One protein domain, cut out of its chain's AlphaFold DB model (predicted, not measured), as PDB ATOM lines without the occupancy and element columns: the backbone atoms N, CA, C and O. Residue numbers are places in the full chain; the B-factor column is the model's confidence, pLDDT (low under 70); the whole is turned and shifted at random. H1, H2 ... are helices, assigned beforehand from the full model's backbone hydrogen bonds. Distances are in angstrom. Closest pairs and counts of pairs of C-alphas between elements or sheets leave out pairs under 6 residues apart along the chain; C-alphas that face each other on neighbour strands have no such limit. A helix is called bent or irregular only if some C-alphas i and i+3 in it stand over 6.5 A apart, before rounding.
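Overview. This is residues 3 to 74 of the 75 residues of the protein "Putative yxjC" of Paeniclostridium sordellii (strain ATCC 9714 / DSM 2141 / JCM 3814 / LMG 15708 / NCIMB 10717 / 211) (UniProt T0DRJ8). A long rod in which one long helix, H3, runs most of the length, and the earlier part of the fold, H1, a stretch without a named helix and H2, makes the other, broken arm of a narrow hairpin-like shape. H1 is side by side with a part of the later half of H3, while H2 stands near the other end and makes a corner with the beginning of H3. The printed part has 72 residues with three named helices, in the order H1, H2, H3, and no named strand; the class is all helix. The whole is loose, with a radius of gyration of the C-alphas of 16.1 A and spans of 50 by 17 by 15 A.

Arrangement. H1, residues 9 to 19, touches H3, residues 43 to 73, which meets it with residues 58 to 66 alone. Their closest C-alphas, those of Ser 19 and Thr 62, are 6.0 A apart, and the two run opposite ways at a shallow tilt of 23 degrees. H1 and H2, residues 30 to 39, are apart. H2 and H3 touch only at the corner by their link, and only just, with 3 pairs of C-alphas within 8 A; H3 takes part with residues 43 to 46 alone. Their closest C-alphas, those of Leu 36 and His 43, are 6.8 A apart, and the lines stand at a steep tilt of 48 degrees, opposite ways. In H1 and H2 every O i to N i+4 pair is within hydrogen-bond range; in H3, 23 of 27 are.

Along the chain. H1 begins at C-alpha 9 (40.377, 99.775, 59.561) and is 15.2 A long from first to last C-alpha. H2, 14.2 A long, begins at C-alpha 30 (64.366, 88.854, 40.166). H3, 42.0 A long, ends at C-alpha 73 (40.169, 112.176, 59.070); it is irregular, with C-alphas 45 and 48 at 7.0 A.

Size, cuts and confidence. The two C-alphas farthest apart, those of Ala 4 and Gly 40, are 50.3 A apart, while those of Gln 3 and Gly 74 are 13.3 A apart. The printed part has no cut. The link from H1 to H2 is short and that from H2 to H3 is tight. The mean pLDDT of the printed part is 84.7, and residues 3 to 5 and residue 74 are under 70.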
ATOM      1  N   GLN A   3      42.605 102.632  65.364       57.81
ATOM      2  CA  GLN A   3      41.692 102.956  66.471       57.81
ATOM      3  C   GLN A   3      42.029 104.258  67.217       57.81
ATOM      4  O   GLN A   3      41.150 104.826  67.851       57.81
ATOM      5  N   ALA A   4      43.273 104.744  67.132       63.59
ATOM      6  CA  ALA A   4      43.700 105.979  67.797       63.59
ATOM      7  C   ALA A   4      43.344 107.249  67.001       63.59
ATOM      8  O   ALA A   4      43.294 108.330  67.574       63.59
ATOM      9  N   LEU A   5      43.090 107.116  65.693       69.12
ATOM     10  CA  LEU A   5      42.834 108.227  64.768       69.12
ATOM     11  C   LEU A   5      41.392 108.239  64.231       69.12
ATOM     12  O   LEU A   5      41.099 108.961  63.288       69.12
ATOM     13  N   HIS A   6      40.492 107.409  64.779       73.44
ATOM     14  CA  HIS A   6      39.122 107.215  64.271       73.44
ATOM     15  C   HIS A   6      39.040 106.868  62.765       73.44
ATOM     16  O   HIS A   6      38.003 107.060  62.131       73.44
ATOM     17  N   ILE A   7      40.114 106.318  62.183       78.94
ATOM     18  CA  ILE A   7      40.141 105.884  60.782       78.94
ATOM     19  C   ILE A   7      39.567 104.462  60.705       78.94
ATOM     20  O   ILE A   7      40.084 103.568  61.386       78.94
ATOM     21  N   PRO A   8      38.550 104.202  59.859       85.56
ATOM     22  CA  PRO A   8      38.044 102.858  59.621       85.56
ATOM     23  C   PRO A   8      39.177 101.900  59.214       85.56
ATOM     24  O   PRO A   8      39.960 102.221  58.311       85.56
ATOM     25  N   PRO A   9      39.284 100.710  59.833       84.62
ATOM     26  CA  PRO A   9      40.377  99.775  59.561       84.62
ATOM     27  C   PRO A   9      40.412  99.311  58.100       84.62
ATOM     28  O   PRO A   9      41.489  99.042  57.578       84.62
ATOM     29  N   GLU A  10      39.267  99.280  57.416       87.12
ATOM     30  CA  GLU A  10      39.187  98.964  55.986       87.12
ATOM     31  C   GLU A  10      39.928  99.982  55.104       87.12
ATOM     32  O   GLU A  10      40.582  99.592  54.138       87.12
ATOM     33  N   ILE A  11      39.869 101.276  55.443       86.31
ATOM     34  CA  ILE A  11      40.523 102.343  54.677       86.31
ATOM     35  C   ILE A  11      42.026 102.234  54.887       86.31
ATOM     36  O   ILE A  11      42.783 102.215  53.919       86.31
ATOM     37  N   LEU A  12      42.454 102.077  56.142       86.56
ATOM     38  CA  LEU A  12      43.867 101.887  56.459       86.56
ATOM     39  C   LEU A  12      44.431 100.636  55.771       86.56
ATOM     40  O   LEU A  12      45.531 100.689  55.228       86.56
ATOM     41  N   HIS A  13      43.674  99.536  55.750       88.75
ATOM     42  CA  HIS A  13      44.074  98.315  55.058       88.75
ATOM     43  C   HIS A  13      44.256  98.550  53.555       88.75
ATOM     44  O   HIS A  13      45.300  98.200  53.015       88.75
ATOM     45  N   ARG A  14      43.300  99.212  52.886       89.75
ATOM     46  CA  ARG A  14      43.409  99.526  51.450       89.75
ATOM     47  C   ARG A  14      44.626 100.397  51.136       89.75
ATOM     48  O   ARG A  14      45.312 100.132  50.155       89.75
ATOM     49  N   ILE A  15      44.915 101.400  51.968       88.81
ATOM     50  CA  ILE A  15      46.091 102.269  51.800       88.81
ATOM     51  C   ILE A  15      47.387 101.477  52.017       88.81
ATOM     52  O   ILE A  15      48.329 101.627  51.244       88.81
ATOM     53  N   ALA A  16      47.428 100.597  53.021       88.56
ATOM     54  CA  ALA A  16      48.581  99.735  53.270       88.56
ATOM     55  C   ALA A  16      48.827  98.753  52.110       88.56
ATOM     56  O   ALA A  16      49.963  98.613  51.661       88.56
ATOM     57  N   SER A  17      47.771  98.128  51.577       89.81
ATOM     58  CA  SER A  17      47.861  97.259  50.397       89.81
ATOM     59  C   SER A  17      48.331  98.021  49.157       89.81
ATOM     60  O   SER A  17      49.190  97.521  48.437       89.81
ATOM     61  N   LEU A  18      47.824  99.239  48.932       87.81
ATOM     62  CA  LEU A  18      48.260 100.115  47.839       87.81
ATOM     63  C   LEU A  18      49.751 100.477  47.961       87.81
ATOM     64  O   LEU A  18      50.484 100.423  46.977       87.81
ATOM     65  N   SER A  19      50.207 100.799  49.174       86.50
ATOM     66  CA  SER A  19      51.596 101.187  49.446       86.50
ATOM     67  C   SER A  19      52.600 100.039  49.291       86.50
ATOM     68  O   SER A  19      53.802 100.297  49.230       86.50
ATOM     69  N   SER A  20      52.148  98.782  49.263       86.19
ATOM     70  CA  SER A  20      53.039  97.617  49.264       86.19
ATOM     71  C   SER A  20      53.798  97.411  47.947       86.19
ATOM     72  O   SER A  20      54.811  96.719  47.967       86.19
ATOM     73  N   GLY A  21      53.317  97.958  46.825       71.94
ATOM     74  CA  GLY A  21      53.820  97.647  45.475       71.94
ATOM     75  C   GLY A  21      54.686  98.728  44.820       71.94
ATOM     76  O   GLY A  21      54.695  98.827  43.597       71.94
ATOM     77  N   GLY A  22      55.298  99.618  45.611       75.00
ATOM     78  CA  GLY A  22      56.064 100.757  45.089       75.00
ATOM     79  C   GLY A  22      57.579 100.548  45.012       75.00
ATOM     80  O   GLY A  22      58.209 100.929  44.040       75.00
ATOM     81  N   LEU A  23      58.214 100.010  46.054       76.62
ATOM     82  CA  LEU A  23      59.687  99.956  46.159       76.62
ATOM     83  C   LEU A  23      60.269  98.555  45.914       76.62
ATOM     84  O   LEU A  23      61.476  98.358  46.038       76.62
ATOM     85  N   ASP A  24      59.434  97.582  45.566       79.06
ATOM     86  CA  ASP A  24      59.827  96.186  45.371       79.06
ATOM     87  C   ASP A  24      60.469  95.916  43.997       79.06
ATOM     88  O   ASP A  24      61.172  94.926  43.827       79.06
ATOM     89  N   THR A  25      60.310  96.805  43.017       75.19
ATOM     90  CA  THR A  25      60.856  96.713  41.639       75.19
ATOM     91  C   THR A  25      62.200  97.414  41.435       75.19
ATOM     92  O   THR A  25      62.618  97.717  40.316       75.19
ATOM     93  N   LEU A  26      62.930  97.646  42.523       79.00
ATOM     94  CA  LEU A  26      64.325  98.080  42.485       79.00
ATOM     95  C   LEU A  26      65.216  97.048  41.753       79.00
ATOM     96  O   LEU A  26      64.814  95.898  41.586       79.00
ATOM     97  N   PRO A  27      66.429  97.412  41.287       76.00
ATOM     98  CA  PRO A  27      67.156  96.630  40.271       76.00
ATOM     99  C   PRO A  27      67.637  95.249  40.753       76.00
ATOM    100  O   PRO A  27      68.146  94.456  39.970       76.00
ATOM    101  N   HIS A  28      67.464  94.945  42.039       81.94
ATOM    102  CA  HIS A  28      67.700  93.629  42.628       81.94
ATOM    103  C   HIS A  28      66.477  92.692  42.535       81.94
ATOM    104  O   HIS A  28      66.534  91.566  43.026       81.94
ATOM    105  N   ASN A  29      65.368  93.129  41.927       82.50
ATOM    106  CA  ASN A  29      64.157  92.330  41.791       82.50
ATOM    107  C   ASN A  29      64.300  91.271  40.683       82.50
ATOM    108  O   ASN A  29      64.351  91.585  39.491       82.50
ATOM    109  N   GLY A  30      64.290  89.995  41.081       84.06
ATOM    110  CA  GLY A  30      64.366  88.854  40.166       84.06
ATOM    111  C   GLY A  30      63.223  88.779  39.146       84.06
ATOM    112  O   GLY A  30      63.442  88.299  38.032       84.06
ATOM    113  N   ALA A  31      62.032  89.298  39.473       84.69
ATOM    114  CA  ALA A  31      60.909  89.357  38.536       84.69
ATOM    115  C   ALA A  31      61.212  90.303  37.365       84.69
ATOM    116  O   ALA A  31      61.053  89.911  36.213       84.69
ATOM    117  N   VAL A  32      61.753  91.496  37.646       86.06
ATOM    118  CA  VAL A  32      62.153  92.477  36.618       86.06
ATOM    119  C   VAL A  32      63.227  91.897  35.700       86.06
ATOM    120  O   VAL A  32      63.106  91.979  34.479       86.06
ATOM    121  N   ILE A  33      64.248  91.257  36.276       87.62
ATOM    122  CA  ILE A  33      65.337  90.629  35.513       87.62
ATOM    123  C   ILE A  33      64.789  89.534  34.587       87.62
ATOM    124  O   ILE A  33      65.167  89.465  33.418       87.62
ATOM    125  N   THR A  34      63.863  88.713  35.085       88.81
ATOM    126  CA  THR A  34      63.240  87.636  34.302       88.81
ATOM    127  C   THR A  34      62.385  88.189  33.163       88.81
ATOM    128  O   THR A  34      62.488  87.708  32.036       88.81
ATOM    129  N   THR A  35      61.580  89.229  33.412       87.06
ATOM    130  CA  THR A  35      60.766  89.870  32.368       87.06
ATOM    131  C   THR A  35      61.637  90.486  31.275       87.06
ATOM    132  O   THR A  35      61.364  90.281  30.096       87.06
ATOM    133  N   LEU A  36      62.727  91.169  31.645       87.19
ATOM    134  CA  LEU A  36      63.687  91.722  30.683       87.19
ATOM    135  C   LEU A  36      64.339  90.621  29.834       87.19
ATOM    136  O   LEU A  36      64.433  90.768  28.616       87.19
ATOM    137  N   ALA A  37      64.719  89.499  30.456       86.56
ATOM    138  CA  ALA A  37      65.306  88.355  29.762       86.56
ATOM    139  C   ALA A  37      64.328  87.689  28.775       86.56
ATOM    140  O   ALA A  37      64.722  87.386  27.652       86.56
ATOM    141  N   ILE A  38      63.057  87.504  29.158       93.00
ATOM    142  CA  ILE A  38      62.021  86.925  28.280       93.00
ATOM    143  C   ILE A  38      61.692  87.869  27.117       93.00
ATOM    144  O   ILE A  38      61.505  87.416  25.989       93.00
ATOM    145  N   CYS A  39      61.645  89.179  27.366       87.31
ATOM    146  CA  CYS A  39      61.388  90.183  26.334       87.31
ATOM    147  C   CYS A  39      62.620  90.506  25.465       87.31
ATOM    148  O   CYS A  39      62.483  91.239  24.490       87.31
ATOM    149  N   GLY A  40      63.808  89.989  25.802       85.81
ATOM    150  CA  GLY A  40      65.053  90.263  25.078       85.81
ATOM    151  C   GLY A  40      65.533  91.716  25.175       85.81
ATOM    152  O   GLY A  40      66.296  92.161  24.321       85.81
ATOM    153  N   LEU A  41      65.081  92.463  26.188       87.69
ATOM    154  CA  LEU A  41      65.414  93.875  26.389       87.69
ATOM    155  C   LEU A  41      66.554  94.022  27.393       87.69
ATOM    156  O   LEU A  41      66.641  93.287  28.379       87.69
ATOM    157  N   THR A  42      67.415  95.018  27.191       85.12
ATOM    158  CA  THR A  42      68.448  95.323  28.185       85.12
ATOM    159  C   THR A  42      67.873  96.163  29.327       85.12
ATOM    160  O   THR A  42      66.961  96.974  29.151       85.12
ATOM    161  N   HIS A  43      68.451  96.031  30.525       83.62
ATOM    162  CA  HIS A  43      68.056  96.833  31.690       83.62
ATOM    163  C   HIS A  43      68.165  98.342  31.415       83.62
ATOM    164  O   HIS A  43      67.393  99.135  31.939       83.62
ATOM    165  N   LYS A  44      69.094  98.769  30.558       81.12
ATOM    166  CA  LYS A  44      69.251 100.182  30.200       81.12
ATOM    167  C   LYS A  44      68.069 100.724  29.386       81.12
ATOM    168  O   LYS A  44      67.771 101.909  29.491       81.12
ATOM    169  N   GLU A  45      67.423  99.879  28.588       83.88
ATOM    170  CA  GLU A  45      66.332 100.277  27.693       83.88
ATOM    171  C   GLU A  45      64.994 100.331  28.424       83.88
ATOM    172  O   GLU A  45      64.308 101.344  28.352       83.88
ATOM    173  N   ALA A  46      64.648  99.284  29.176       84.44
ATOM    174  CA  ALA A  46      63.301  99.137  29.732       84.44
ATOM    175  C   ALA A  46      63.182  99.449  31.232       84.44
ATOM    176  O   ALA A  46      62.077  99.682  31.723       84.44
ATOM    177  N   TYR A  47      64.289  99.522  31.988       86.94
ATOM    178  CA  TYR A  47      64.199  99.792  33.430       86.94
ATOM    179  C   TYR A  47      63.589 101.156  33.741       86.94
ATOM    180  O   TYR A  47      62.924 101.305  34.759       86.94
ATOM    181  N   LYS A  48      63.779 102.154  32.871       85.38
ATOM    182  CA  LYS A  48      63.203 103.485  33.089       85.38
ATOM    183  C   LYS A  48      61.674 103.433  33.103       85.38
ATOM    184  O   LYS A  48      61.064 104.029  33.987       85.38
ATOM    185  N   ASP A  49      61.071 102.685  32.185       87.06
ATOM    186  CA  ASP A  49      59.615 102.542  32.110       87.06
ATOM    187  C   ASP A  49      59.074 101.718  33.283       87.06
ATOM    188  O   ASP A  49      58.067 102.083  33.894       87.06
ATOM    189  N   ILE A  50      59.794 100.662  33.673       88.00
ATOM    190  CA  ILE A  50      59.475  99.844  34.853       88.00
ATOM    191  C   ILE A  50      59.559 100.685  36.133       88.00
ATOM    192  O   ILE A  50      58.666 100.638  36.973       88.00
ATOM    193  N   PHE A  51      60.594 101.513  36.268       87.25
ATOM    194  CA  PHE A  51      60.772 102.394  37.417       87.25
ATOM    195  C   PHE A  51      59.664 103.452  37.496       87.25
ATOM    196  O   PHE A  51      59.107 103.695  38.565       87.25
ATOM    197  N   VAL A  52      59.286 104.069  36.372       89.56
ATOM    198  CA  VAL A  52      58.191 105.051  36.364       89.56
ATOM    199  C   VAL A  52      56.867 104.390  36.750       89.56
ATOM    200  O   VAL A  52      56.163 104.888  37.626       89.56
ATOM    201  N   THR A  53      56.540 103.259  36.131       88.94
ATOM    202  CA  THR A  53      55.238 102.602  36.323       88.94
ATOM    203  C   THR A  53      55.095 101.913  37.670       88.94
ATOM    204  O   THR A  53      54.012 101.946  38.248       88.94
ATOM    205  N   SER A  54      56.176 101.332  38.188       87.19
ATOM    206  CA  SER A  54      56.138 100.541  39.415       87.19
ATOM    207  C   SER A  54      56.665 101.268  40.647       87.19
ATOM    208  O   SER A  54      56.375 100.814  41.742       87.19
ATOM    209  N   VAL A  55      57.389 102.386  40.507       88.19
ATOM    210  CA  VAL A  55      57.917 103.149  41.655       88.19
ATOM    211  C   VAL A  55      57.323 104.547  41.711       88.19
ATOM    212  O   VAL A  55      56.690 104.922  42.699       88.19
ATOM    213  N   VAL A  56      57.473 105.325  40.638       90.12
ATOM    214  CA  VAL A  56      57.068 106.740  40.637       90.12
ATOM    215  C   VAL A  56      55.553 106.884  40.762       90.12
ATOM    216  O   VAL A  56      55.083 107.638  41.616       90.12
ATOM    217  N   ILE A  57      54.784 106.150  39.952       90.94
ATOM    218  CA  ILE A  57      53.317 106.221  39.984       90.94
ATOM    219  C   ILE A  57      52.763 105.726  41.333       90.94
ATOM    220  O   ILE A  57      51.978 106.465  41.932       90.94
ATOM    221  N   PRO A  58      53.159 104.556  41.876       90.94
ATOM    222  CA  PRO A  58      52.624 104.086  43.153       90.94
ATOM    223  C   PRO A  58      52.975 104.998  44.325       90.94
ATOM    224  O   PRO A  58      52.106 105.252  45.160       90.94
ATOM    225  N   ILE A  59      54.196 105.550  44.370       90.69
ATOM    226  CA  ILE A  59      54.574 106.544  45.388       90.69
ATOM    227  C   ILE A  59      53.684 107.779  45.264       90.69
ATOM    228  O   ILE A  59      53.090 108.196  46.253       90.69
ATOM    229  N   PHE A  60      53.531 108.325  44.055       92.62
ATOM    230  CA  PHE A  60      52.719 109.516  43.822       92.62
ATOM    231  C   PHE A  60      51.251 109.316  44.223       92.62
ATOM    232  O   PHE A  60      50.694 110.119  44.974       92.62
ATOM    233  N   VAL A  61      50.630 108.218  43.781       92.25
ATOM    234  CA  VAL A  61      49.230 107.899  44.106       92.25
ATOM    235  C   VAL A  61      49.068 107.647  45.603       92.25
ATOM    236  O   VAL A  61      48.149 108.189  46.214       92.25
ATOM    237  N   THR A  62      49.977 106.886  46.219       90.94
ATOM    238  CA  THR A  62      49.939 106.623  47.665       90.94
ATOM    239  C   THR A  62      50.091 107.918  48.458       90.94
ATOM    240  O   THR A  62      49.319 108.142  49.388       90.94
ATOM    241  N   SER A  63      51.006 108.814  48.072       91.31
ATOM    242  CA  SER A  63      51.153 110.131  48.705       91.31
ATOM    243  C   SER A  63      49.866 110.953  48.622       91.31
ATOM    244  O   SER A  63      49.432 111.487  49.639       91.31
ATOM    245  N   ILE A  64      49.215 111.013  47.455       93.88
ATOM    246  CA  ILE A  64      47.937 111.728  47.298       93.88
ATOM    247  C   ILE A  64      46.857 111.122  48.193       93.88
ATOM    248  O   ILE A  64      46.176 111.850  48.916       93.88
ATOM    249  N   VAL A  65      46.697 109.796  48.164       91.75
ATOM    250  CA  VAL A  65      45.670 109.104  48.953       91.75
ATOM    251  C   VAL A  65      45.903 109.314  50.448       91.75
ATOM    252  O   VAL A  65      44.946 109.576  51.177       91.75
ATOM    253  N   VAL A  66      47.155 109.257  50.905       90.38
ATOM    254  CA  VAL A  66      47.515 109.529  52.302       90.38
ATOM    255  C   VAL A  66      47.192 110.975  52.669       90.38
ATOM    256  O   VAL A  66      46.494 111.180  53.654       90.38
ATOM    257  N   ILE A  67      47.599 111.965  51.866       91.12
ATOM    258  CA  ILE A  67      47.316 113.388  52.129       91.12
ATOM    259  C   ILE A  67      45.806 113.644  52.208       91.12
ATOM    260  O   ILE A  67      45.330 114.265  53.156       91.12
ATOM    261  N   LEU A  68      45.034 113.133  51.246       90.44
ATOM    262  CA  LEU A  68      43.575 113.280  51.235       90.44
ATOM    263  C   LEU A  68      42.926 112.608  52.448       90.44
ATOM    264  O   LEU A  68      42.031 113.183  53.068       90.44
ATOM    265  N   THR A  69      43.388 111.407  52.804       87.31
ATOM    266  CA  THR A  69      42.898 110.683  53.984       87.31
ATOM    267  C   THR A  69      43.233 111.448  55.264       87.31
ATOM    268  O   THR A  69      42.361 111.605  56.114       87.31
ATOM    269  N   SER A  70      44.445 111.998  55.381       85.62
ATOM    270  CA  SER A  70      44.859 112.834  56.512       85.62
ATOM    271  C   SER A  70      43.998 114.091  56.651       85.62
ATOM    272  O   SER A  70      43.527 114.371  57.748       85.62
ATOM    273  N   ILE A  71      43.705 114.800  55.551       87.25
ATOM    274  CA  ILE A  71      42.813 115.976  55.571       87.25
ATOM    275  C   ILE A  71      41.388 115.580  55.987       87.25
ATOM    276  O   ILE A  71      40.726 116.304  56.726       87.25
ATOM    277  N   ARG A  72      40.890 114.431  55.511       82.44
ATOM    278  CA  ARG A  72      39.504 114.000  55.742       82.44
ATOM    279  C   ARG A  72      39.252 113.449  57.146       82.44
ATOM    280  O   ARG A  72      38.125 113.571  57.624       82.44
ATOM    281  N   PHE A  73      40.259 112.823  57.756       76.31
ATOM    282  CA  PHE A  73      40.169 112.176  59.070       76.31
ATOM    283  C   PHE A  73      40.861 112.945  60.200       76.31
ATOM    284  O   PHE A  73      40.782 112.502  61.339       76.31
ATOM    285  N   GLY A  74      41.451 114.110  59.914       63.22
ATOM    286  CA  GLY A  74      41.852 115.085  60.927       63.22
ATOM    287  C   GLY A  74      42.902 114.561  61.906       63.22
ATOM    288  O   GLY A  74      42.582 114.222  63.044       63.22
TER     289      GLY A  74